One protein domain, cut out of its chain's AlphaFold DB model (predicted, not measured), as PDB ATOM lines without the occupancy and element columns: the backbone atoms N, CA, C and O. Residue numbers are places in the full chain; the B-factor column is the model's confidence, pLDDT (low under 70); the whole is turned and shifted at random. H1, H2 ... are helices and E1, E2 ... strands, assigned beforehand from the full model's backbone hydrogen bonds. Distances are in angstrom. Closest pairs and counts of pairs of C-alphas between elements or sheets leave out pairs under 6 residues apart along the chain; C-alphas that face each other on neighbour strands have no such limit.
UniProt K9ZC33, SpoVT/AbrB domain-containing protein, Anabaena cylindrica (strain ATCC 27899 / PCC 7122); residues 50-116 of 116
ATOM      1  N   LEU A  50     231.790 179.523 201.042       82.25
ATOM      2  CA  LEU A  50     231.872 178.066 201.068       82.25
ATOM      3  C   LEU A  50     230.669 177.458 200.322       82.25
ATOM      4  O   LEU A  50     229.533 177.786 200.673       82.25
ATOM      5  N   PRO A  51     230.878 176.537 199.362       81.75
ATOM      6  CA  PRO A  51     229.807 175.788 198.721       81.75
ATOM      7  C   PRO A  51     228.926 175.081 199.750       81.75
ATOM      8  O   PRO A  51     229.402 174.615 200.793       81.75
ATOM      9  N   LYS A  52     227.629 174.987 199.452       79.56
ATOM     10  CA  LYS A  52     226.627 174.440 200.375       79.56
ATOM     11  C   LYS A  52     226.943 172.994 200.764       79.56
ATOM     12  O   LYS A  52     226.726 172.608 201.908       79.56
ATOM     13  N   GLU A  53     227.533 172.226 199.852       76.50
ATOM     14  CA  GLU A  53     227.948 170.845 200.092       76.50
ATOM     15  C   GLU A  53     228.982 170.769 201.224       76.50
ATOM     16  O   GLU A  53     228.856 169.945 202.130       76.50
ATOM     17  N   ILE A  54     229.966 171.678 201.230       78.94
ATOM     18  CA  ILE A  54     230.988 171.744 202.282       78.94
ATOM     19  C   ILE A  54     230.358 172.171 203.609       78.94
ATOM     20  O   ILE A  54     230.676 171.590 204.648       78.94
ATOM     21  N   GLN A  55     229.438 173.142 203.584       82.06
ATOM     22  CA  GLN A  55     228.715 173.567 204.787       82.06
ATOM     23  C   GLN A  55     227.966 172.390 205.428       82.06
ATOM     24  O   GLN A  55     228.036 172.210 206.642       82.06
ATOM     25  N   GLN A  56     227.318 171.541 204.624       80.00
ATOM     26  CA  GLN A  56     226.602 170.360 205.110       80.00
ATOM     27  C   GLN A  56     227.545 169.277 205.648       80.00
ATOM     28  O   GLN A  56     227.304 168.751 206.733       80.00
ATOM     29  N   ILE A  57     228.639 168.972 204.940       77.38
ATOM     30  CA  ILE A  57     229.638 167.975 205.375       77.38
ATOM     31  C   ILE A  57     230.282 168.387 206.704       77.38
ATOM     32  O   ILE A  57     230.492 167.558 207.592       77.38
ATOM     33  N   LEU A  58     230.588 169.676 206.857       73.31
ATOM     34  CA  LEU A  58     231.179 170.220 208.076       73.31
ATOM     35  C   LEU A  58     230.135 170.558 209.155       73.31
ATOM     36  O   LEU A  58     230.517 170.868 210.287       73.31
ATOM     37  N   ASN A  59     228.840 170.436 208.837       79.81
ATOM     38  CA  ASN A  59     227.709 170.813 209.682       79.81
ATOM     39  C   ASN A  59     227.864 172.241 210.240       79.81
ATOM     40  O   ASN A  59     227.795 172.453 211.456       79.81
ATOM     41  N   LEU A  60     228.154 173.184 209.342       80.31
ATOM     42  CA  LEU A  60     228.330 174.602 209.645       80.31
ATOM     43  C   LEU A  60     226.991 175.329 209.600       80.31
ATOM     44  O   LEU A  60     226.214 175.160 208.661       80.31
ATOM     45  N   GLU A  61     226.764 176.173 210.596       82.56
ATOM     46  CA  GLU A  61     225.634 177.098 210.661       82.56
ATOM     47  C   GLU A  61     226.126 178.549 210.555       82.56
ATOM     48  O   GLU A  61     227.286 178.862 210.837       82.56
ATOM     49  N   SER A  62     225.250 179.469 210.145       76.69
ATOM     50  CA  SER A  62     225.585 180.897 210.112       76.69
ATOM     51  C   SER A  62     226.026 181.380 211.497       76.69
ATOM     52  O   SER A  62     225.293 181.240 212.473       76.69
ATOM     53  N   GLY A  63     227.217 181.978 211.572       79.50
ATOM     54  CA  GLY A  63     227.827 182.418 212.831       79.50
ATOM     55  C   GLY A  63     228.794 181.408 213.458       79.50
ATOM     56  O   GLY A  63     229.483 181.761 214.419       79.50
ATOM     57  N   ASP A  64     228.909 180.194 212.907       80.88
ATOM     58  CA  ASP A  64     229.946 179.252 213.324       80.88
ATOM     59  C   ASP A  64     231.347 179.792 213.018       80.88
ATOM     60  O   ASP A  64     231.615 180.412 211.985       80.88
ATOM     61  N   ARG A  65     232.273 179.528 213.943       80.69
ATOM     62  CA  ARG A  65     233.668 179.955 213.833       80.69
ATOM     63  C   ARG A  65     234.524 178.865 213.205       80.69
ATOM     64  O   ARG A  65     234.513 177.708 213.641       80.69
ATOM     65  N   LEU A  66     235.326 179.275 212.232       83.75
ATOM     66  CA  LEU A  66     236.331 178.448 211.584       83.75
ATOM     67  C   LEU A  66     237.722 178.923 211.990       83.75
ATOM     68  O   LEU A  66     237.949 180.117 212.183       83.75
ATOM     69  N   ILE A  67     238.643 177.979 212.126       82.81
ATOM     70  CA  ILE A  67     240.065 178.264 212.296       82.81
ATOM     71  C   ILE A  67     240.717 178.072 210.933       82.81
ATOM     72  O   ILE A  67     240.602 176.993 210.346       82.81
ATOM     73  N   LEU A  68     241.378 179.121 210.450       83.12
ATOM     74  CA  LEU A  68     242.214 179.090 209.259       83.12
ATOM     75  C   LEU A  68     243.676 178.980 209.696       83.12
ATOM     76  O   LEU A  68     244.173 179.846 210.412       83.12
ATOM     77  N   THR A  69     244.354 177.935 209.242       82.94
ATOM     78  CA  THR A  69     245.791 177.745 209.432       82.94
ATOM     79  C   THR A  69     246.480 177.869 208.083       82.94
ATOM     80  O   THR A  69     246.082 177.208 207.125       82.94
ATOM     81  N   LEU A  70     247.512 178.707 208.011       82.69
ATOM     82  CA  LEU A  70     248.429 178.759 206.880       82.69
ATOM     83  C   LEU A  70     249.624 177.858 207.191       82.69
ATOM     84  O   LEU A  70     250.324 178.089 208.173       82.69
ATOM     85  N   GLU A  71     249.827 176.830 206.377       84.81
ATOM     86  CA  GLU A  71     251.014 175.981 206.443       84.81
ATOM     87  C   GLU A  71     252.161 176.572 205.608       84.81
ATOM     88  O   GLU A  71     251.932 177.247 204.601       84.81
ATOM     89  N   ASP A  72     253.406 176.246 205.965       81.81
ATOM     90  CA  ASP A  72     254.620 176.734 205.282       81.81
ATOM     91  C   ASP A  72     254.695 176.330 203.798       81.81
ATOM     92  O   ASP A  72     255.371 176.959 202.989       81.81
ATOM     93  N   ASN A  73     253.969 175.277 203.417       82.69
ATOM     94  CA  ASN A  73     253.855 174.790 202.041       82.69
ATOM     95  C   ASN A  73     252.859 175.608 201.184       82.69
ATOM     96  O   ASN A  73     252.572 175.220 200.050       82.69
ATOM     97  N   GLY A  74     252.299 176.695 201.728       76.75
ATOM     98  CA  GLY A  74     251.301 177.537 201.069       76.75
ATOM     99  C   GLY A  74     249.885 176.955 201.069       76.75
ATOM    100  O   GLY A  74     249.005 177.496 200.398       76.75
ATOM    101  N   LYS A  75     249.633 175.858 201.795       78.19
ATOM    102  CA  LYS A  75     248.291 175.294 201.954       78.19
ATOM    103  C   LYS A  75     247.545 176.016 203.062       78.19
ATOM    104  O   LYS A  75     248.068 176.276 204.143       78.19
ATOM    105  N   LEU A  76     246.276 176.279 202.786       76.00
ATOM    106  CA  LEU A  76     245.324 176.761 203.769       76.00
ATOM    107  C   LEU A  76     244.503 175.583 204.275       76.00
ATOM    108  O   LEU A  76     243.862 174.877 203.494       76.00
ATOM    109  N   GLN A  77     244.504 175.387 205.587       82.00
ATOM    110  CA  GLN A  77     243.662 174.408 206.248       82.00
ATOM    111  C   GLN A  77     242.558 175.125 207.015       82.00
ATOM    112  O   GLN A  77     242.820 175.961 207.876       82.00
ATOM    113  N   LEU A  78     241.312 174.763 206.717       80.00
ATOM    114  CA  LEU A  78     240.139 175.291 207.398       80.00
ATOM    115  C   LEU A  78     239.515 174.192 208.253       80.00
ATOM    116  O   LEU A  78     239.209 173.107 207.756       80.00
ATOM    117  N   VAL A  79     239.326 174.461 209.543       82.44
ATOM    118  CA  VAL A  79     238.706 173.505 210.471       82.44
ATOM    119  C   VAL A  79     237.591 174.157 211.279       82.44
ATOM    120  O   VAL A  79     237.699 175.300 211.718       82.44
ATOM    121  N   SER A  80     236.510 173.408 211.513       80.06
ATOM    122  CA  SER A  80     235.428 173.848 212.397       80.06
ATOM    123  C   SER A  80     235.876 173.801 213.856       80.06
ATOM    124  O   SER A  80     236.266 172.743 214.360       80.06
ATOM    125  N   LEU A  81     235.758 174.927 214.568       78.94
ATOM    126  CA  LEU A  81     236.076 174.997 215.997       78.94
ATOM    127  C   LEU A  81     235.216 174.010 216.804       78.94
ATOM    128  O   LEU A  81     235.714 173.288 217.667       78.94
ATOM    129  N   LYS A  82     233.924 173.926 216.475       78.69
ATOM    130  CA  LYS A  82     232.960 173.013 217.106       78.69
ATOM    131  C   LYS A  82     233.385 171.552 216.946       78.69
ATOM    132  O   LYS A  82     233.319 170.784 217.910       78.69
ATOM    133  N   GLN A  83     233.862 171.173 215.759       76.25
ATOM    134  CA  GLN A  83     234.365 169.823 215.498       76.25
ATOM    135  C   GLN A  83     235.672 169.539 216.243       76.25
ATOM    136  O   GLN A  83     235.803 168.455 216.809       76.25
ATOM    137  N   GLN A  84     236.596 170.502 216.318       77.25
ATOM    138  CA  GLN A  84     237.835 170.348 217.090       77.25
ATOM    139  C   GLN A  84     237.543 170.123 218.578       77.25
ATOM    140  O   GLN A  84     238.023 169.158 219.170       77.25
ATOM    141  N   VAL A  85     236.653 170.926 219.167       78.00
ATOM    142  CA  VAL A  85     236.225 170.756 220.564       78.00
ATOM    143  C   VAL A  85     235.492 169.426 220.769       78.00
ATOM    144  O   VAL A  85     235.676 168.759 221.788       78.00
ATOM    145  N   LYS A  86     234.657 168.993 219.815       75.38
ATOM    146  CA  LYS A  86     233.995 167.677 219.870       75.38
ATOM    147  C   LYS A  86     235.010 166.533 219.811       75.38
ATOM    148  O   LYS A  86     234.879 165.593 220.588       75.38
ATOM    149  N   LYS A  87     236.016 166.621 218.939       73.19
ATOM    150  CA  LYS A  87     237.083 165.624 218.805       73.19
ATOM    151  C   LYS A  87     237.906 165.525 220.086       73.19
ATOM    152  O   LYS A  87     238.064 164.426 220.603       73.19
ATOM    153  N   LEU A  88     238.342 166.655 220.644       71.44
ATOM    154  CA  LEU A  88     239.081 166.696 221.912       71.44
ATOM    155  C   LEU A  88     238.269 166.098 223.068       71.44
ATOM    156  O   LEU A  88     238.777 165.253 223.802       71.44
ATOM    157  N   ARG A  89     236.984 166.461 223.189       68.56
ATOM    158  CA  ARG A  89     236.090 165.867 224.199       68.56
ATOM    159  C   ARG A  89     235.870 164.370 223.985       68.56
ATOM    160  O   ARG A  89     235.826 163.630 224.958       68.56
ATOM    161  N   GLY A  90     235.732 163.920 222.739       69.94
ATOM    162  CA  GLY A  90     235.582 162.503 222.404       69.94
ATOM    163  C   GLY A  90     236.814 161.679 222.780       69.94
ATOM    164  O   GLY A  90     236.672 160.638 223.410       69.94
ATOM    165  N   LEU A  91     238.012 162.189 222.479       61.28
ATOM    166  CA  LEU A  91     239.282 161.566 222.867       61.28
ATOM    167  C   LEU A  91     239.441 161.464 224.390       61.28
ATOM    168  O   LEU A  91     239.971 160.476 224.888       61.28
ATOM    169  N   LEU A  92     238.971 162.468 225.134       60.88
ATOM    170  CA  LEU A  92     238.987 162.428 226.596       60.88
ATOM    171  C   LEU A  92     237.959 161.432 227.155       60.88
ATOM    172  O   LEU A  92     238.239 160.751 228.134       60.88
ATOM    173  N   LYS A  93     236.790 161.311 226.514       59.91
ATOM    174  CA  LYS A  93     235.720 160.397 226.938       59.91
ATOM    175  C   LYS A  93     236.101 158.922 226.773       59.91
ATOM    176  O   LYS A  93     235.693 158.098 227.582       59.91
ATOM    177  N   ASP A  94     236.884 158.608 225.744       59.44
ATOM    178  CA  ASP A  94     237.366 157.250 225.465       59.44
ATOM    179  C   ASP A  94     238.438 156.787 226.466       59.44
ATOM    180  O   ASP A  94     238.554 155.604 226.773       59.44
ATOM    181  N   LYS A  95     239.195 157.727 227.042       58.75
ATOM    182  CA  LYS A  95     240.343 157.394 227.890       58.75
ATOM    183  C   LYS A  95     240.003 156.903 229.290       58.75
ATOM    184  O   LYS A  95     240.902 156.337 229.902       58.75
ATOM    185  N   SER A  96     238.778 157.083 229.795       55.22
ATOM    186  CA  SER A  96     238.284 156.454 231.035       55.22
ATOM    187  C   SER A  96     236.825 156.847 231.316       55.22
ATOM    188  O   SER A  96     236.590 157.865 231.964       55.22
ATOM    189  N   PRO A  97     235.820 156.069 230.883       57.47
ATOM    190  CA  PRO A  97     234.446 156.273 231.345       57.47
ATOM    191  C   PRO A  97     234.245 155.872 232.820       57.47
ATOM    192  O   PRO A  97     233.303 156.349 233.440       57.47
ATOM    193  N   ASP A  98     235.133 155.032 233.368       58.16
ATOM    194  CA  ASP A  98     234.988 154.393 234.688       58.16
ATOM    195  C   ASP A  98     236.026 154.868 235.725       58.16
ATOM    196  O   ASP A  98     236.090 154.358 236.839       58.16
ATOM    197  N   ARG A  99     236.862 155.857 235.371       59.50
ATOM    198  CA  ARG A  99     237.791 156.498 236.314       59.50
ATOM    199  C   ARG A  99     237.509 157.982 236.405       59.50
ATOM    200  O   ARG A  99     237.584 158.698 235.405       59.50
ATOM    201  N   ASN A 100     237.236 158.456 237.616       63.97
ATOM    202  CA  ASN A 100     237.189 159.882 237.881       63.97
ATOM    203  C   ASN A 100     238.618 160.415 238.040       63.97
ATOM    204  O   ASN A 100     239.131 160.552 239.148       63.97
ATOM    205  N   LEU A 101     239.255 160.722 236.907       66.56
ATOM    206  CA  LEU A 101     240.618 161.261 236.859       66.56
ATOM    207  C   LEU A 101     240.771 162.553 237.685       66.56
ATOM    208  O   LEU A 101     241.860 162.874 238.145       66.56
ATOM    209  N   VAL A 102     239.676 163.300 237.868       70.94
ATOM    210  CA  VAL A 102     239.667 164.514 238.689       70.94
ATOM    211  C   VAL A 102     239.847 164.166 240.163       70.94
ATOM    212  O   VAL A 102     240.653 164.807 240.831       70.94
ATOM    213  N   ASP A 103     239.151 163.142 240.664       68.69
ATOM    214  CA  ASP A 103     239.306 162.702 242.054       68.69
ATOM    215  C   ASP A 103     240.690 162.093 242.303       68.69
ATOM    216  O   ASP A 103     241.301 162.418 243.319       68.69
ATOM    217  N   GLU A 104     241.228 161.297 241.369       71.81
ATOM    218  CA  GLU A 104     242.593 160.747 241.479       71.81
ATOM    219  C   GLU A 104     243.646 161.866 241.587       71.81
ATOM    220  O   GLU A 104     244.437 161.871 242.529       71.81
ATOM    221  N   LEU A 105     243.610 162.874 240.706       77.25
ATOM    222  CA  LEU A 105     244.569 163.991 240.719       77.25
ATOM    223  C   LEU A 105     244.415 164.906 241.948       77.25
ATOM    224  O   LEU A 105     245.396 165.459 242.450       77.25
ATOM    225  N   ILE A 106     243.189 165.076 242.455       80.06
ATOM    226  CA  ILE A 106     242.945 165.796 243.715       80.06
ATOM    227  C   ILE A 106     243.511 165.002 244.896       80.06
ATOM    228  O   ILE A 106     244.070 165.592 245.824       80.06
ATOM    229  N   GLN A 107     243.357 163.681 244.882       78.88
ATOM    230  CA  GLN A 107     243.861 162.809 245.933       78.88
ATOM    231  C   GLN A 107     245.392 162.772 245.933       78.88
ATOM    232  O   GLN A 107     245.982 162.893 247.003       78.88
ATOM    233  N   GLU A 108     246.026 162.723 244.760       74.06
ATOM    234  CA  GLU A 108     247.484 162.779 244.589       74.06
ATOM    235  C   GLU A 108     248.062 164.082 245.163       74.06
ATOM    236  O   GLU A 108     248.911 164.044 246.052       74.06
ATOM    237  N   ARG A 109     247.473 165.237 244.811       76.88
ATOM    238  CA  ARG A 109     247.827 166.543 245.403       76.88
ATOM    239  C   ARG A 109     247.684 166.564 246.922       76.88
ATOM    240  O   ARG A 109     248.491 167.184 247.600       76.88
ATOM    241  N   ARG A 110     246.655 165.922 247.486       73.44
ATOM    242  CA  ARG A 110     246.475 165.850 248.949       73.44
ATOM    243  C   ARG A 110     247.504 164.941 249.618       73.44
ATOM    244  O   ARG A 110     247.906 165.246 250.733       73.44
ATOM    245  N   GLN A 111     247.910 163.848 248.972       70.81
ATOM    246  CA  GLN A 111     248.955 162.959 249.487       70.81
ATOM    247  C   GLN A 111     250.322 163.645 249.499       70.81
ATOM    248  O   GLN A 111     251.055 163.480 250.469       70.81
ATOM    249  N   GLU A 112     250.629 164.481 248.504       69.88
ATOM    250  CA  GLU A 112     251.850 165.299 248.494       69.88
ATOM    251  C   GLU A 112     251.949 166.197 249.742       69.88
ATOM    252  O   GLU A 112     252.989 166.219 250.387       69.88
ATOM    253  N   TYR A 113     250.853 166.842 250.162       70.00
ATOM    254  CA  TYR A 113     250.825 167.679 251.378       70.00
ATOM    255  C   TYR A 113     250.878 166.903 252.706       70.00
ATOM    256  O   TYR A 113     251.148 167.498 253.742       70.00
ATOM    257  N   LEU A 114     250.554 165.608 252.705       62.00
ATOM    258  CA  LEU A 114     250.601 164.735 253.891       62.00
ATOM    259  C   LEU A 114     251.946 164.006 254.034       62.00
ATOM    260  O   LEU A 114     252.207 163.413 255.078       62.00
ATOM    261  N   SER A 115     252.761 164.023 252.977       59.06
ATOM    262  CA  SER A 115     254.080 163.385 252.908       59.06
ATOM    263  C   SER A 115     255.226 164.334 253.286       59.06
ATOM    264  O   SER A 115     256.387 163.929 253.212       59.06
ATOM    265  N   GLU A 116     254.898 165.575 253.662       51.75
ATOM    266  CA  GLU A 116     255.821 166.659 254.028       51.75
ATOM    267  C   GLU A 116     255.716 167.020 255.517       51.75
ATOM    268  O   GLU A 116     254.580 167.053 256.051       51.75
TER     269      GLU A 116
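What this domain is: This is residues 50 to 116 of the 116 residues of the protein "SpoVT/AbrB domain-containing protein" of Anabaena cylindrica (strain ATCC 27899 / PCC 7122) (UniProt K9ZC33). A small body, made of the strand hairpin E1 E2 with the short helix H1 near its base, ends in a long arm: H2 runs out from the base of the hairpin, and H3 follows after a loop. Residues 85 to 116 stick out free of the rest. The printed part has 67 residues with three named helices and two named strands, in the order H1, E1, E2, H2, H3; the sheet E1 - E2 is antiparallel, and the class is mixed, helices and strands. The whole is extended, with a radius of gyration of the C-alphas of 19.8 A and spans of 60 by 30 by 20 A.

How they stand to each other: H1, residues 52 to 58, comes closest to E2, residues 76 to 80, at the C-alphas of Leu 58 and Ser 80, 7.1 A apart. E1, residues 66 to 70, and E2 form a hairpin, antiparallel at 158 degrees. N 67 and O 79 are within hydrogen-bond range at 2.9 A, as are N 69 and O 77 at 2.8 A. The closest C-alphas of E1 and H2, residues 81 to 94, are those of Leu 66 and Leu 81, 5.6 A apart. H1 and H2 are only just apart, their closest C-alphas being 8.1 A from each other. H3, residues 101 to 114, is apart from H1, E1, E2 and H2. Every O i to N i+4 pair is within hydrogen-bond range in H1 and H2, and 9 of 10 are in H3.

Where its parts are: H1 begins at C-alpha 52, (226.627, 174.440, 200.375), and is 9.9 A long. E1 measures 13.0 A and E2 13.4 A. H2 measures 20.2 A from C-alpha 81 at (236.076, 174.997, 215.997). H3 measures 20.0 A and ends at C-alpha 114, (250.601, 164.735, 253.891).

The domain as a whole: The C-alphas of Pro 51 and Glu 116, the two farthest apart, are 61.8 A from each other. The printed part has no cut and no long link. Mean pLDDT of the printed part is 74.0; residues 89 to 101, 103, 112 and 114 to 116 are under 70.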